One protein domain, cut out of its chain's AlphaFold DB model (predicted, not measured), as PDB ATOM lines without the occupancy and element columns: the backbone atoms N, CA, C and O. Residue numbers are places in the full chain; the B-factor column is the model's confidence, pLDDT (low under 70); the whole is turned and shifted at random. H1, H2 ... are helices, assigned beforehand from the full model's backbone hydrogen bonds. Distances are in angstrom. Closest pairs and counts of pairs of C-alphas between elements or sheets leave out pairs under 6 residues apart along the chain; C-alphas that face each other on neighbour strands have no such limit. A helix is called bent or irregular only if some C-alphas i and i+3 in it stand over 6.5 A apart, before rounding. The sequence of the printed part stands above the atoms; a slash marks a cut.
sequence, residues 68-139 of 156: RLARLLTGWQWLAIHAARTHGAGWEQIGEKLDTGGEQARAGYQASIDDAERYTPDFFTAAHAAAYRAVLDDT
ATOM      1  N   ARG A  68     216.171 213.327 160.685       94.56
ATOM      2  CA  ARG A  68     214.994 214.075 161.135       94.56
ATOM      3  C   ARG A  68     214.412 213.487 162.419       94.56
ATOM      4  O   ARG A  68     214.114 214.256 163.332       94.56
ATOM      5  N   LEU A  69     214.282 212.163 162.503       94.94
ATOM      6  CA  LEU A  69     213.784 211.477 163.693       94.94
ATOM      7  C   LEU A  69     214.684 211.740 164.906       94.94
ATOM      8  O   LEU A  69     214.183 212.138 165.954       94.94
ATOM      9  N   ALA A  70     216.004 211.605 164.747       94.12
ATOM     10  CA  ALA A  70     216.972 211.896 165.802       94.12
ATOM     11  C   ALA A  70     216.836 213.342 166.299       94.12
ATOM     12  O   ALA A  70     216.726 213.576 167.498       94.12
ATOM     13  N   ARG A  71     216.732 214.316 165.383       91.25
ATOM     14  CA  ARG A  71     216.509 215.723 165.751       91.25
ATOM     15  C   ARG A  71     215.218 215.947 166.535       91.25
ATOM     16  O   ARG A  71     215.224 216.763 167.450       91.25
ATOM     17  N   LEU A  72     214.125 215.268 166.180       90.31
ATOM     18  CA  LEU A  72     212.856 215.376 166.908       90.31
ATOM     19  C   LEU A  72     212.967 214.775 168.314       90.31
ATOM     20  O   LEU A  72     212.576 215.420 169.283       90.31
ATOM     21  N   LEU A  73     213.550 213.579 168.433       90.81
ATOM     22  CA  LEU A  73     213.725 212.897 169.717       90.81
ATOM     23  C   LEU A  73     214.650 213.680 170.656       90.81
ATOM     24  O   LEU A  73     214.289 213.917 171.807       90.81
ATOM     25  N   THR A  74     215.796 214.155 170.161       86.75
ATOM     26  CA  THR A  74     216.696 215.025 170.931       86.75
ATOM     27  C   THR A  74     216.017 216.350 171.279       86.75
ATOM     28  O   THR A  74     216.105 216.804 172.415       86.75
ATOM     29  N   GLY A  75     215.264 216.941 170.344       86.25
ATOM     30  CA  GLY A  75     214.522 218.183 170.570       86.25
ATOM     31  C   GLY A  75     213.433 218.087 171.644       86.25
ATOM     32  O   GLY A  75     213.056 219.108 172.211       86.25
ATOM     33  N   TRP A  76     212.941 216.887 171.962       89.12
ATOM     34  CA  TRP A  76     211.975 216.653 173.044       89.12
ATOM     35  C   TRP A  76     212.594 216.068 174.314       89.12
ATOM     36  O   TRP A  76     211.934 216.034 175.351       89.12
ATOM     37  N   GLN A  77     213.857 215.640 174.272       94.00
ATOM     38  CA  GLN A  77     214.535 214.996 175.396       94.00
ATOM     39  C   GLN A  77     214.528 215.863 176.662       94.00
ATOM     40  O   GLN A  77     214.315 215.353 177.761       94.00
ATOM     41  N   TRP A  78     214.680 217.181 176.522       94.31
ATOM     42  CA  TRP A  78     214.654 218.110 177.653       94.31
ATOM     43  C   TRP A  78     213.291 218.154 178.374       94.31
ATOM     44  O   TRP A  78     213.259 218.363 179.585       94.31
ATOM     45  N   LEU A  79     212.175 217.854 177.697       94.12
ATOM     46  CA  LEU A  79     210.861 217.719 178.345       94.12
ATOM     47  C   LEU A  79     210.812 216.490 179.263       94.12
ATOM     48  O   LEU A  79     210.258 216.554 180.361       94.12
ATOM     49  N   ALA A  80     211.430 215.383 178.842       96.12
ATOM     50  CA  ALA A  80     211.556 214.185 179.669       96.12
ATOM     51  C   ALA A  80     212.483 214.428 180.874       96.12
ATOM     52  O   ALA A  80     212.175 213.983 181.978       96.12
ATOM     53  N   ILE A  81     213.566 215.190 180.687       96.56
ATOM     54  CA  ILE A  81     214.444 215.636 181.781       96.56
ATOM     55  C   ILE A  81     213.657 216.479 182.794       96.56
ATOM     56  O   ILE A  81     213.714 216.201 183.991       96.56
ATOM     57  N   HIS A  82     212.877 217.465 182.336       96.06
ATOM     58  CA  HIS A  82     212.031 218.280 183.212       96.06
ATOM     59  C   HIS A  82     211.031 217.427 184.004       96.06
ATOM     60  O   HIS A  82     210.876 217.612 185.214       96.06
ATOM     61  N   ALA A  83     210.374 216.465 183.348       96.25
ATOM     62  CA  ALA A  83     209.476 215.533 184.022       96.25
ATOM     63  C   ALA A  83     210.225 214.708 185.084       96.25
ATOM     64  O   ALA A  83     209.788 214.651 186.229       96.25
ATOM     65  N   ALA A  84     211.393 214.149 184.760       96.62
ATOM     66  CA  ALA A  84     212.209 213.411 185.723       96.62
ATOM     67  C   ALA A  84     212.588 214.274 186.941       96.62
ATOM     68  O   ALA A  84     212.437 213.829 188.080       96.62
ATOM     69  N   ARG A  85     213.000 215.529 186.717       96.69
ATOM     70  CA  ARG A  85     213.298 216.491 187.787       96.69
ATOM     71  C   ARG A  85     212.081 216.806 188.652       96.69
ATOM     72  O   ARG A  85     212.182 216.794 189.874       96.69
ATOM     73  N   THR A  86     210.923 217.024 188.033       95.31
ATOM     74  CA  THR A  86     209.656 217.274 188.742       95.31
ATOM     75  C   THR A  86     209.250 216.081 189.614       95.31
ATOM     76  O   THR A  86     208.647 216.251 190.668       95.31
ATOM     77  N   HIS A  87     209.628 214.866 189.209       95.56
ATOM     78  CA  HIS A  87     209.421 213.630 189.964       95.56
ATOM     79  C   HIS A  87     210.556 213.311 190.962       95.56
ATOM     80  O   HIS A  87     210.554 212.238 191.563       95.56
ATOM     81  N   GLY A  88     211.505 214.232 191.171       94.69
ATOM     82  CA  GLY A  88     212.537 214.136 192.207       94.69
ATOM     83  C   GLY A  88     213.849 213.468 191.787       94.69
ATOM     84  O   GLY A  88     214.687 213.214 192.653       94.69
ATOM     85  N   ALA A  89     214.060 213.184 190.498       96.25
ATOM     86  CA  ALA A  89     215.339 212.653 190.025       96.25
ATOM     87  C   ALA A  89     216.465 213.688 190.191       96.25
ATOM     88  O   ALA A  89     216.308 214.856 189.831       96.25
ATOM     89  N   GLY A  90     217.618 213.262 190.706       96.12
ATOM     90  CA  GLY A  90     218.833 214.079 190.774       96.12
ATOM     91  C   GLY A  90     219.537 214.205 189.418       96.12
ATOM     92  O   GLY A  90     219.362 213.354 188.544       96.12
ATOM     93  N   TRP A  91     220.381 215.228 189.250       97.19
ATOM     94  CA  TRP A  91     221.154 215.414 188.013       97.19
ATOM     95  C   TRP A  91     222.080 214.237 187.699       97.19
ATOM     96  O   TRP A  91     222.161 213.848 186.541       97.19
ATOM     97  N   GLU A  92     222.695 213.609 188.703       96.94
ATOM     98  CA  GLU A  92     223.519 212.406 188.500       96.94
ATOM     99  C   GLU A  92     222.718 211.225 187.933       96.94
ATOM    100  O   GLU A  92     223.165 210.559 187.004       96.94
ATOM    101  N   GLN A  93     221.492 211.000 188.421       96.94
ATOM    102  CA  GLN A  93     220.622 209.934 187.904       96.94
ATOM    103  C   GLN A  93     220.215 210.202 186.453       96.94
ATOM    104  O   GLN A  93     220.103 209.276 185.653       96.94
ATOM    105  N   ILE A  94     219.984 211.471 186.113       97.38
ATOM    106  CA  ILE A  94     219.676 211.885 184.744       97.38
ATOM    107  C   ILE A  94     220.911 211.714 183.857       97.38
ATOM    108  O   ILE A  94     220.789 211.149 182.775       97.38
ATOM    109  N   GLY A  95     222.089 212.138 184.321       96.88
ATOM    110  CA  GLY A  95     223.361 211.951 183.625       96.88
ATOM    111  C   GLY A  95     223.617 210.484 183.285       96.88
ATOM    112  O   GLY A  95     223.862 210.164 182.126       96.88
ATOM    113  N   GLU A  96     223.420 209.583 184.250       97.56
ATOM    114  CA  GLU A  96     223.535 208.135 184.043       97.56
ATOM    115  C   GLU A  96     222.630 207.631 182.906       97.56
ATOM    116  O   GLU A  96     223.066 206.839 182.079       97.56
ATOM    117  N   LYS A  97     221.374 208.096 182.812       97.56
ATOM    118  CA  LYS A  97     220.450 207.678 181.733       97.56
ATOM    119  C   LYS A  97     220.762 208.286 180.373       97.56
ATOM    120  O   LYS A  97     220.215 207.830 179.372       97.56
ATOM    121  N   LEU A  98     221.599 209.310 180.348       95.31
ATOM    122  CA  LEU A  98     222.036 209.999 179.144       95.31
ATOM    123  C   LEU A  98     223.479 209.637 178.761       95.31
ATOM    124  O   LEU A  98     224.024 210.266 177.858       95.31
ATOM    125  N   ASP A  99     224.088 208.659 179.444       96.56
ATOM    126  CA  ASP A  99     225.496 208.272 179.291       96.56
ATOM    127  C   ASP A  99     226.460 209.474 179.409       96.56
ATOM    128  O   ASP A  99     227.406 209.649 178.639       96.56
ATOM    129  N   THR A 100     226.201 210.339 180.391       96.19
ATOM    130  CA  THR A 100     226.945 211.575 180.667       96.19
ATOM    131  C   THR A 100     227.062 211.825 182.181       96.19
ATOM    132  O   THR A 100     226.613 211.018 182.991       96.19
ATOM    133  N   GLY A 101     227.684 212.931 182.595       96.31
ATOM    134  CA  GLY A 101     227.734 213.356 184.001       96.31
ATOM    135  C   GLY A 101     226.558 214.256 184.389       96.31
ATOM    136  O   GLY A 101     225.976 214.926 183.532       96.31
ATOM    137  N   GLY A 102     226.234 214.336 185.686       96.38
ATOM    138  CA  GLY A 102     225.139 215.183 186.172       96.38
ATOM    139  C   GLY A 102     225.290 216.662 185.803       96.38
ATOM    140  O   GLY A 102     224.335 217.289 185.339       96.38
ATOM    141  N   GLU A 103     226.502 217.212 185.904       96.06
ATOM    142  CA  GLU A 103     226.790 218.591 185.484       96.06
ATOM    143  C   GLU A 103     226.531 218.817 183.988       96.06
ATOM    144  O   GLU A 103     225.926 219.821 183.604       96.06
ATOM    145  N   GLN A 104     226.945 217.872 183.138       96.25
ATOM    146  CA  GLN A 104     226.753 217.963 181.692       96.25
ATOM    147  C   GLN A 104     225.268 217.832 181.318       96.25
ATOM    148  O   GLN A 104     224.787 218.586 180.470       96.25
ATOM    149  N   ALA A 105     224.516 216.959 181.997       96.56
ATOM    150  CA  ALA A 105     223.066 216.855 181.836       96.56
ATOM    151  C   ALA A 105     222.345 218.158 182.229       96.56
ATOM    152  O   ALA A 105     221.499 218.648 181.476       96.56
ATOM    153  N   ARG A 106     222.715 218.760 183.368       97.00
ATOM    154  CA  ARG A 106     222.167 220.048 183.824       97.00
ATOM    155  C   ARG A 106     222.456 221.167 182.825       97.00
ATOM    156  O   ARG A 106     221.549 221.919 182.470       97.00
ATOM    157  N   ALA A 107     223.698 221.263 182.354       96.81
ATOM    158  CA  ALA A 107     224.106 222.270 181.379       96.81
ATOM    159  C   ALA A 107     223.364 222.115 180.040       96.81
ATOM    160  O   ALA A 107     222.888 223.104 179.485       96.81
ATOM    161  N   GLY A 108     223.206 220.883 179.543       95.44
ATOM    162  CA  GLY A 108     222.449 220.609 178.318       95.44
ATOM    163  C   GLY A 108     220.962 220.956 178.443       95.44
ATOM    164  O   GLY A 108     220.370 221.534 177.528       95.44
ATOM    165  N   TYR A 109     220.364 220.673 179.600       96.56
ATOM    166  CA  TYR A 109     218.985 221.058 179.891       96.56
ATOM    167  C   TYR A 109     218.808 222.584 179.947       96.56
ATOM    168  O   TYR A 109     217.903 223.115 179.305       96.56
ATOM    169  N   GLN A 110     219.708 223.299 180.631       96.44
ATOM    170  CA  GLN A 110     219.728 224.767 180.649       96.44
ATOM    171  C   GLN A 110     219.824 225.349 179.230       96.44
ATOM    172  O   GLN A 110     219.024 226.209 178.868       96.44
ATOM    173  N   ALA A 111     220.752 224.845 178.413       95.75
ATOM    174  CA  ALA A 111     220.919 225.299 177.034       95.75
ATOM    175  C   ALA A 111     219.644 225.095 176.197       95.75
ATOM    176  O   ALA A 111     219.284 225.959 175.404       95.75
ATOM    177  N   SER A 112     218.912 223.998 176.426       94.81
ATOM    178  CA  SER A 112     217.640 223.729 175.739       94.81
ATOM    179  C   SER A 112     216.559 224.765 176.078       94.81
ATOM    180  O   SER A 112     215.798 225.167 175.199       94.81
ATOM    181  N   ILE A 113     216.502 225.231 177.333       94.81
ATOM    182  CA  ILE A 113     215.592 226.311 177.751       94.81
ATOM    183  C   ILE A 113     215.972 227.620 177.056       94.81
ATOM    184  O   ILE A 113     215.101 228.319 176.537       94.81
ATOM    185  N   ASP A 114     217.266 227.946 177.039       94.69
ATOM    186  CA  ASP A 114     217.766 229.184 176.439       94.69
ATOM    187  C   ASP A 114     217.520 229.218 174.921       94.69
ATOM    188  O   ASP A 114     217.119 230.249 174.374       94.69
ATOM    189  N   ASP A 115     217.679 228.081 174.240       93.44
ATOM    190  CA  ASP A 115     217.351 227.937 172.822       93.44
ATOM    191  C   ASP A 115     215.843 228.067 172.565       93.44
ATOM    192  O   ASP A 115     215.439 228.762 171.629       93.44
ATOM    193  N   ALA A 116     214.992 227.458 173.398       91.88
ATOM    194  CA  ALA A 116     213.540 227.591 173.273       91.88
ATOM    195  C   ALA A 116     213.091 229.056 173.433       91.88
ATOM    196  O   ALA A 116     212.295 229.549 172.629       91.88
ATOM    197  N   GLU A 117     213.652 229.778 174.405       93.06
ATOM    198  CA  GLU A 117     213.392 231.206 174.620       93.06
ATOM    199  C   GLU A 117     213.869 232.064 173.442       93.06
ATOM    200  O   GLU A 117     213.155 232.963 172.996       93.06
ATOM    201  N   ARG A 118     215.044 231.759 172.882       93.69
ATOM    202  CA  ARG A 118     215.605 232.508 171.751       93.69
ATOM    203  C   ARG A 118     214.845 232.283 170.447       93.69
ATOM    204  O   ARG A 118     214.647 233.235 169.693       93.69
ATOM    205  N   TYR A 119     214.493 231.039 170.137       91.50
ATOM    206  CA  TYR A 119     214.037 230.657 168.797       91.50
ATOM    207  C   TYR A 119     212.532 230.425 168.689       91.50
ATOM    208  O   TYR A 119     212.014 230.376 167.574       91.50
ATOM    209  N   THR A 120     211.817 230.299 169.810       90.00
ATOM    210  CA  THR A 120     210.362 230.075 169.806       90.00
ATOM    211  C   THR A 120     209.588 231.041 170.711       90.00
ATOM    212  O   THR A 120     208.683 230.597 171.409       90.00
ATOM    213  N   PRO A 121     209.869 232.360 170.705       89.94
ATOM    214  CA  PRO A 121     209.278 233.297 171.668       89.94
ATOM    215  C   PRO A 121     207.742 233.374 171.601       89.94
ATOM    216  O   PRO A 121     207.097 233.632 172.614       89.94
ATOM    217  N   ASP A 122     207.148 233.081 170.440       92.38
ATOM    218  CA  ASP A 122     205.690 233.066 170.252       92.38
ATOM    219  C   ASP A 122     204.994 231.904 170.989       92.38
ATOM    220  O   ASP A 122     203.799 231.970 171.275       92.38
ATOM    221  N   PHE A 123     205.736 230.840 171.318       87.38
ATOM    222  CA  PHE A 123     205.223 229.633 171.984       87.38
ATOM    223  C   PHE A 123     205.858 229.410 173.365       87.38
ATOM    224  O   PHE A 123     205.224 228.895 174.290       87.38
ATOM    225  N   PHE A 124     207.112 229.821 173.536       91.50
ATOM    226  CA  PHE A 124     207.895 229.678 174.750       91.50
ATOM    227  C   PHE A 124     207.988 231.017 175.484       91.50
ATOM    228  O   PHE A 124     208.938 231.782 175.345       91.50
ATOM    229  N   THR A 125     206.944 231.310 176.260       93.31
ATOM    230  CA  THR A 125     206.830 232.555 177.024       93.31
ATOM    231  C   THR A 125     207.831 232.622 178.181       93.31
ATOM    232  O   THR A 125     208.311 231.601 178.674       93.31
ATOM    233  N   ALA A 126     208.055 233.826 178.716       92.38
ATOM    234  CA  ALA A 126     208.845 234.015 179.936       92.38
ATOM    235  C   ALA A 126     208.316 233.191 181.129       92.38
ATOM    236  O   ALA A 126     209.097 232.715 181.951       92.38
ATOM    237  N   ALA A 127     206.996 232.975 181.210       92.00
ATOM    238  CA  ALA A 127     206.394 232.123 182.234       92.00
ATOM    239  C   ALA A 127     206.765 230.642 182.044       92.00
ATOM    240  O   ALA A 127     207.066 229.962 183.024       92.00
ATOM    241  N   HIS A 128     206.808 230.152 180.797       92.12
ATOM    242  CA  HIS A 128     207.326 228.814 180.500       92.12
ATOM    243  C   HIS A 128     208.793 228.709 180.917       92.12
ATOM    244  O   HIS A 128     209.144 227.814 181.681       92.12
ATOM    245  N   ALA A 129     209.631 229.658 180.493       92.81
ATOM    246  CA  ALA A 129     211.049 229.668 180.835       92.81
ATOM    247  C   ALA A 129     211.278 229.629 182.359       92.81
ATOM    248  O   ALA A 129     212.087 228.838 182.840       92.81
ATOM    249  N   ALA A 130     210.522 230.416 183.132       93.62
ATOM    250  CA  ALA A 130     210.590 230.406 184.592       93.62
ATOM    251  C   ALA A 130     210.216 229.039 185.197       93.62
ATOM    252  O   ALA A 130     210.926 228.552 186.076       93.62
ATOM    253  N   ALA A 131     209.149 228.396 184.707       92.25
ATOM    254  CA  ALA A 131     208.734 227.073 185.176       92.25
ATOM    255  C   ALA A 131     209.814 226.007 184.916       92.25
ATOM    256  O   ALA A 131     210.169 225.260 185.823       92.25
ATOM    257  N   TYR A 132     210.400 225.987 183.716       94.56
ATOM    258  CA  TYR A 132     211.460 225.033 183.380       94.56
ATOM    259  C   TYR A 132     212.774 225.303 184.128       94.56
ATOM    260  O   TYR A 132     213.497 224.356 184.441       94.56
ATOM    261  N   ARG A 133     213.087 226.565 184.451       95.88
ATOM    262  CA  ARG A 133     214.271 226.920 185.253       95.88
ATOM    263  C   ARG A 133     214.118 226.566 186.733       95.88
ATOM    264  O   ARG A 133     215.121 226.310 187.389       95.88
ATOM    265  N   ALA A 134     212.892 226.482 187.251       94.56
ATOM    266  CA  ALA A 134     212.640 226.176 188.662       94.56
ATOM    267  C   ALA A 134     213.220 224.824 189.117       94.56
ATOM    268  O   ALA A 134     213.476 224.637 190.302       94.56
ATOM    269  N   VAL A 135     213.461 223.893 188.187       94.25
ATOM    270  CA  VAL A 135     214.004 222.562 188.495       94.25
ATOM    271  C   VAL A 135     215.527 222.446 188.338       94.25
ATOM    272  O   VAL A 135     216.076 221.356 188.512       94.25
ATOM    273  N   LEU A 136     216.226 223.536 187.998       93.69
ATOM    274  CA  LEU A 136     217.683 223.535 187.794       93.69
ATOM    275  C   LEU A 136     218.479 223.312 189.071       93.69
ATOM    276  O   LEU A 136     219.579 222.758 189.013       93.69
ATOM    277  N   ASP A 137     217.933 223.739 190.200       86.69
ATOM    278  CA  ASP A 137     218.610 223.675 191.483       86.69
ATOM    279  C   ASP A 137     218.254 222.379 192.217       86.69
ATOM    280  O   ASP A 137     217.101 221.942 192.241       86.69
ATOM    281  N   ASP A 138     219.246 221.756 192.852       69.38
ATOM    282  CA  ASP A 138     219.075 220.549 193.681       69.38
ATOM    283  C   ASP A 138     218.486 220.837 195.067       69.38
ATOM    284  O   ASP A 138     218.504 219.993 195.959       69.38
ATOM    285  N   THR A 139     217.922 222.026 195.262       56.19
ATOM    286  CA  THR A 139     217.216 222.403 196.491       56.19
ATOM    287  C   THR A 139     215.857 221.717 196.627       56.19
ATOM    288  O   THR A 139     215.256 221.766 197.700       56.19
TER     289      THR A 139
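This is residues 68 to 139 of the 156 residues of an uncharacterized protein of Pseudonocardiales bacterium (UniProt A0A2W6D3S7). The bent helix H1 crosses the long straight helix H3 near H1's bend, and its free residues 68 to 73 stick out as an arm. H4 folds back along H3 to make a helical hairpin, while the short H2 stands across the beginning of H3. The printed part has 72 residues, with four named helices in the order H1, H2, H3, H4 and no named strand, and its class is all helix. The whole is compact, with a radius of gyration of the C-alphas of 12.1 A, and its outline is flat, spanning 33 by 33 by 18 A.

H1, the longest helix by residues, covers residues 68 to 86. By its hydrogen bonds it was assigned as one helix, but it is bent: C-alphas 75 and 78 are 7.1 A apart. Its arm H1a, residues 68 to 75, begins with C-alpha 68 at (214.994, 214.075, 161.135). Its arm H1b, residues 78 to 86, is 12.2 A from first to last C-alpha. H3, residues 102 to 119, is 25.8 A long, with C-alpha 102 at (225.139, 215.183, 186.172). H2 covers residues 91 to 97, 10.0 A, and H4 covers residues 126 to 133, 10.4 A, ending with C-alpha 133 at (214.271, 226.920, 185.253).

H3 is the hub, touching three other helices. H1b only just touches H3, with 3 pairs of C-alphas within 8 A, the closest those of Trp 78 and Tyr 109 at 5.7 A; they run opposite ways at a steep tilt of 58 degrees. H3 touches H2 with residues 102 to 106 alone, about perpendicular at 88 degrees; the closest C-alphas, of Glu 92 and Gly 102, are 4.0 A apart. H3 and H4 form a hairpin and run opposite ways at a shallow tilt of 9 degrees, with the C-alphas of Ile 113 and Ala 129 closest at 6.4 A. H1b only just touches H2, with 3 pairs of C-alphas within 8 A; the closest, of Ile 81 and Ile 94, are 7.1 A apart. H1b and H4 are close but not clearly touching, their closest C-alphas, of His 82 and Tyr 132, 6.8 A apart. H1a and H1b stand at a shallow tilt of 30 degrees. H1a is apart from H2 and H4, and only just apart from H3, at 8.2 A. In H1a, H1b, H2, H3 and H4, every O i to N i+4 pair is within hydrogen-bond range.

The C-alphas farthest apart, of Arg 68 and Thr 139, are 36.4 A from each other. The printed part has no cut. The links from H1 to H2 and from H2 to H3 are tight, and that from H3 to H4 is short. Residues 68 to 73 and 118 to 123 stand free. The mean pLDDT of the printed part is 93.3, and residues 138 to 139 are under 70.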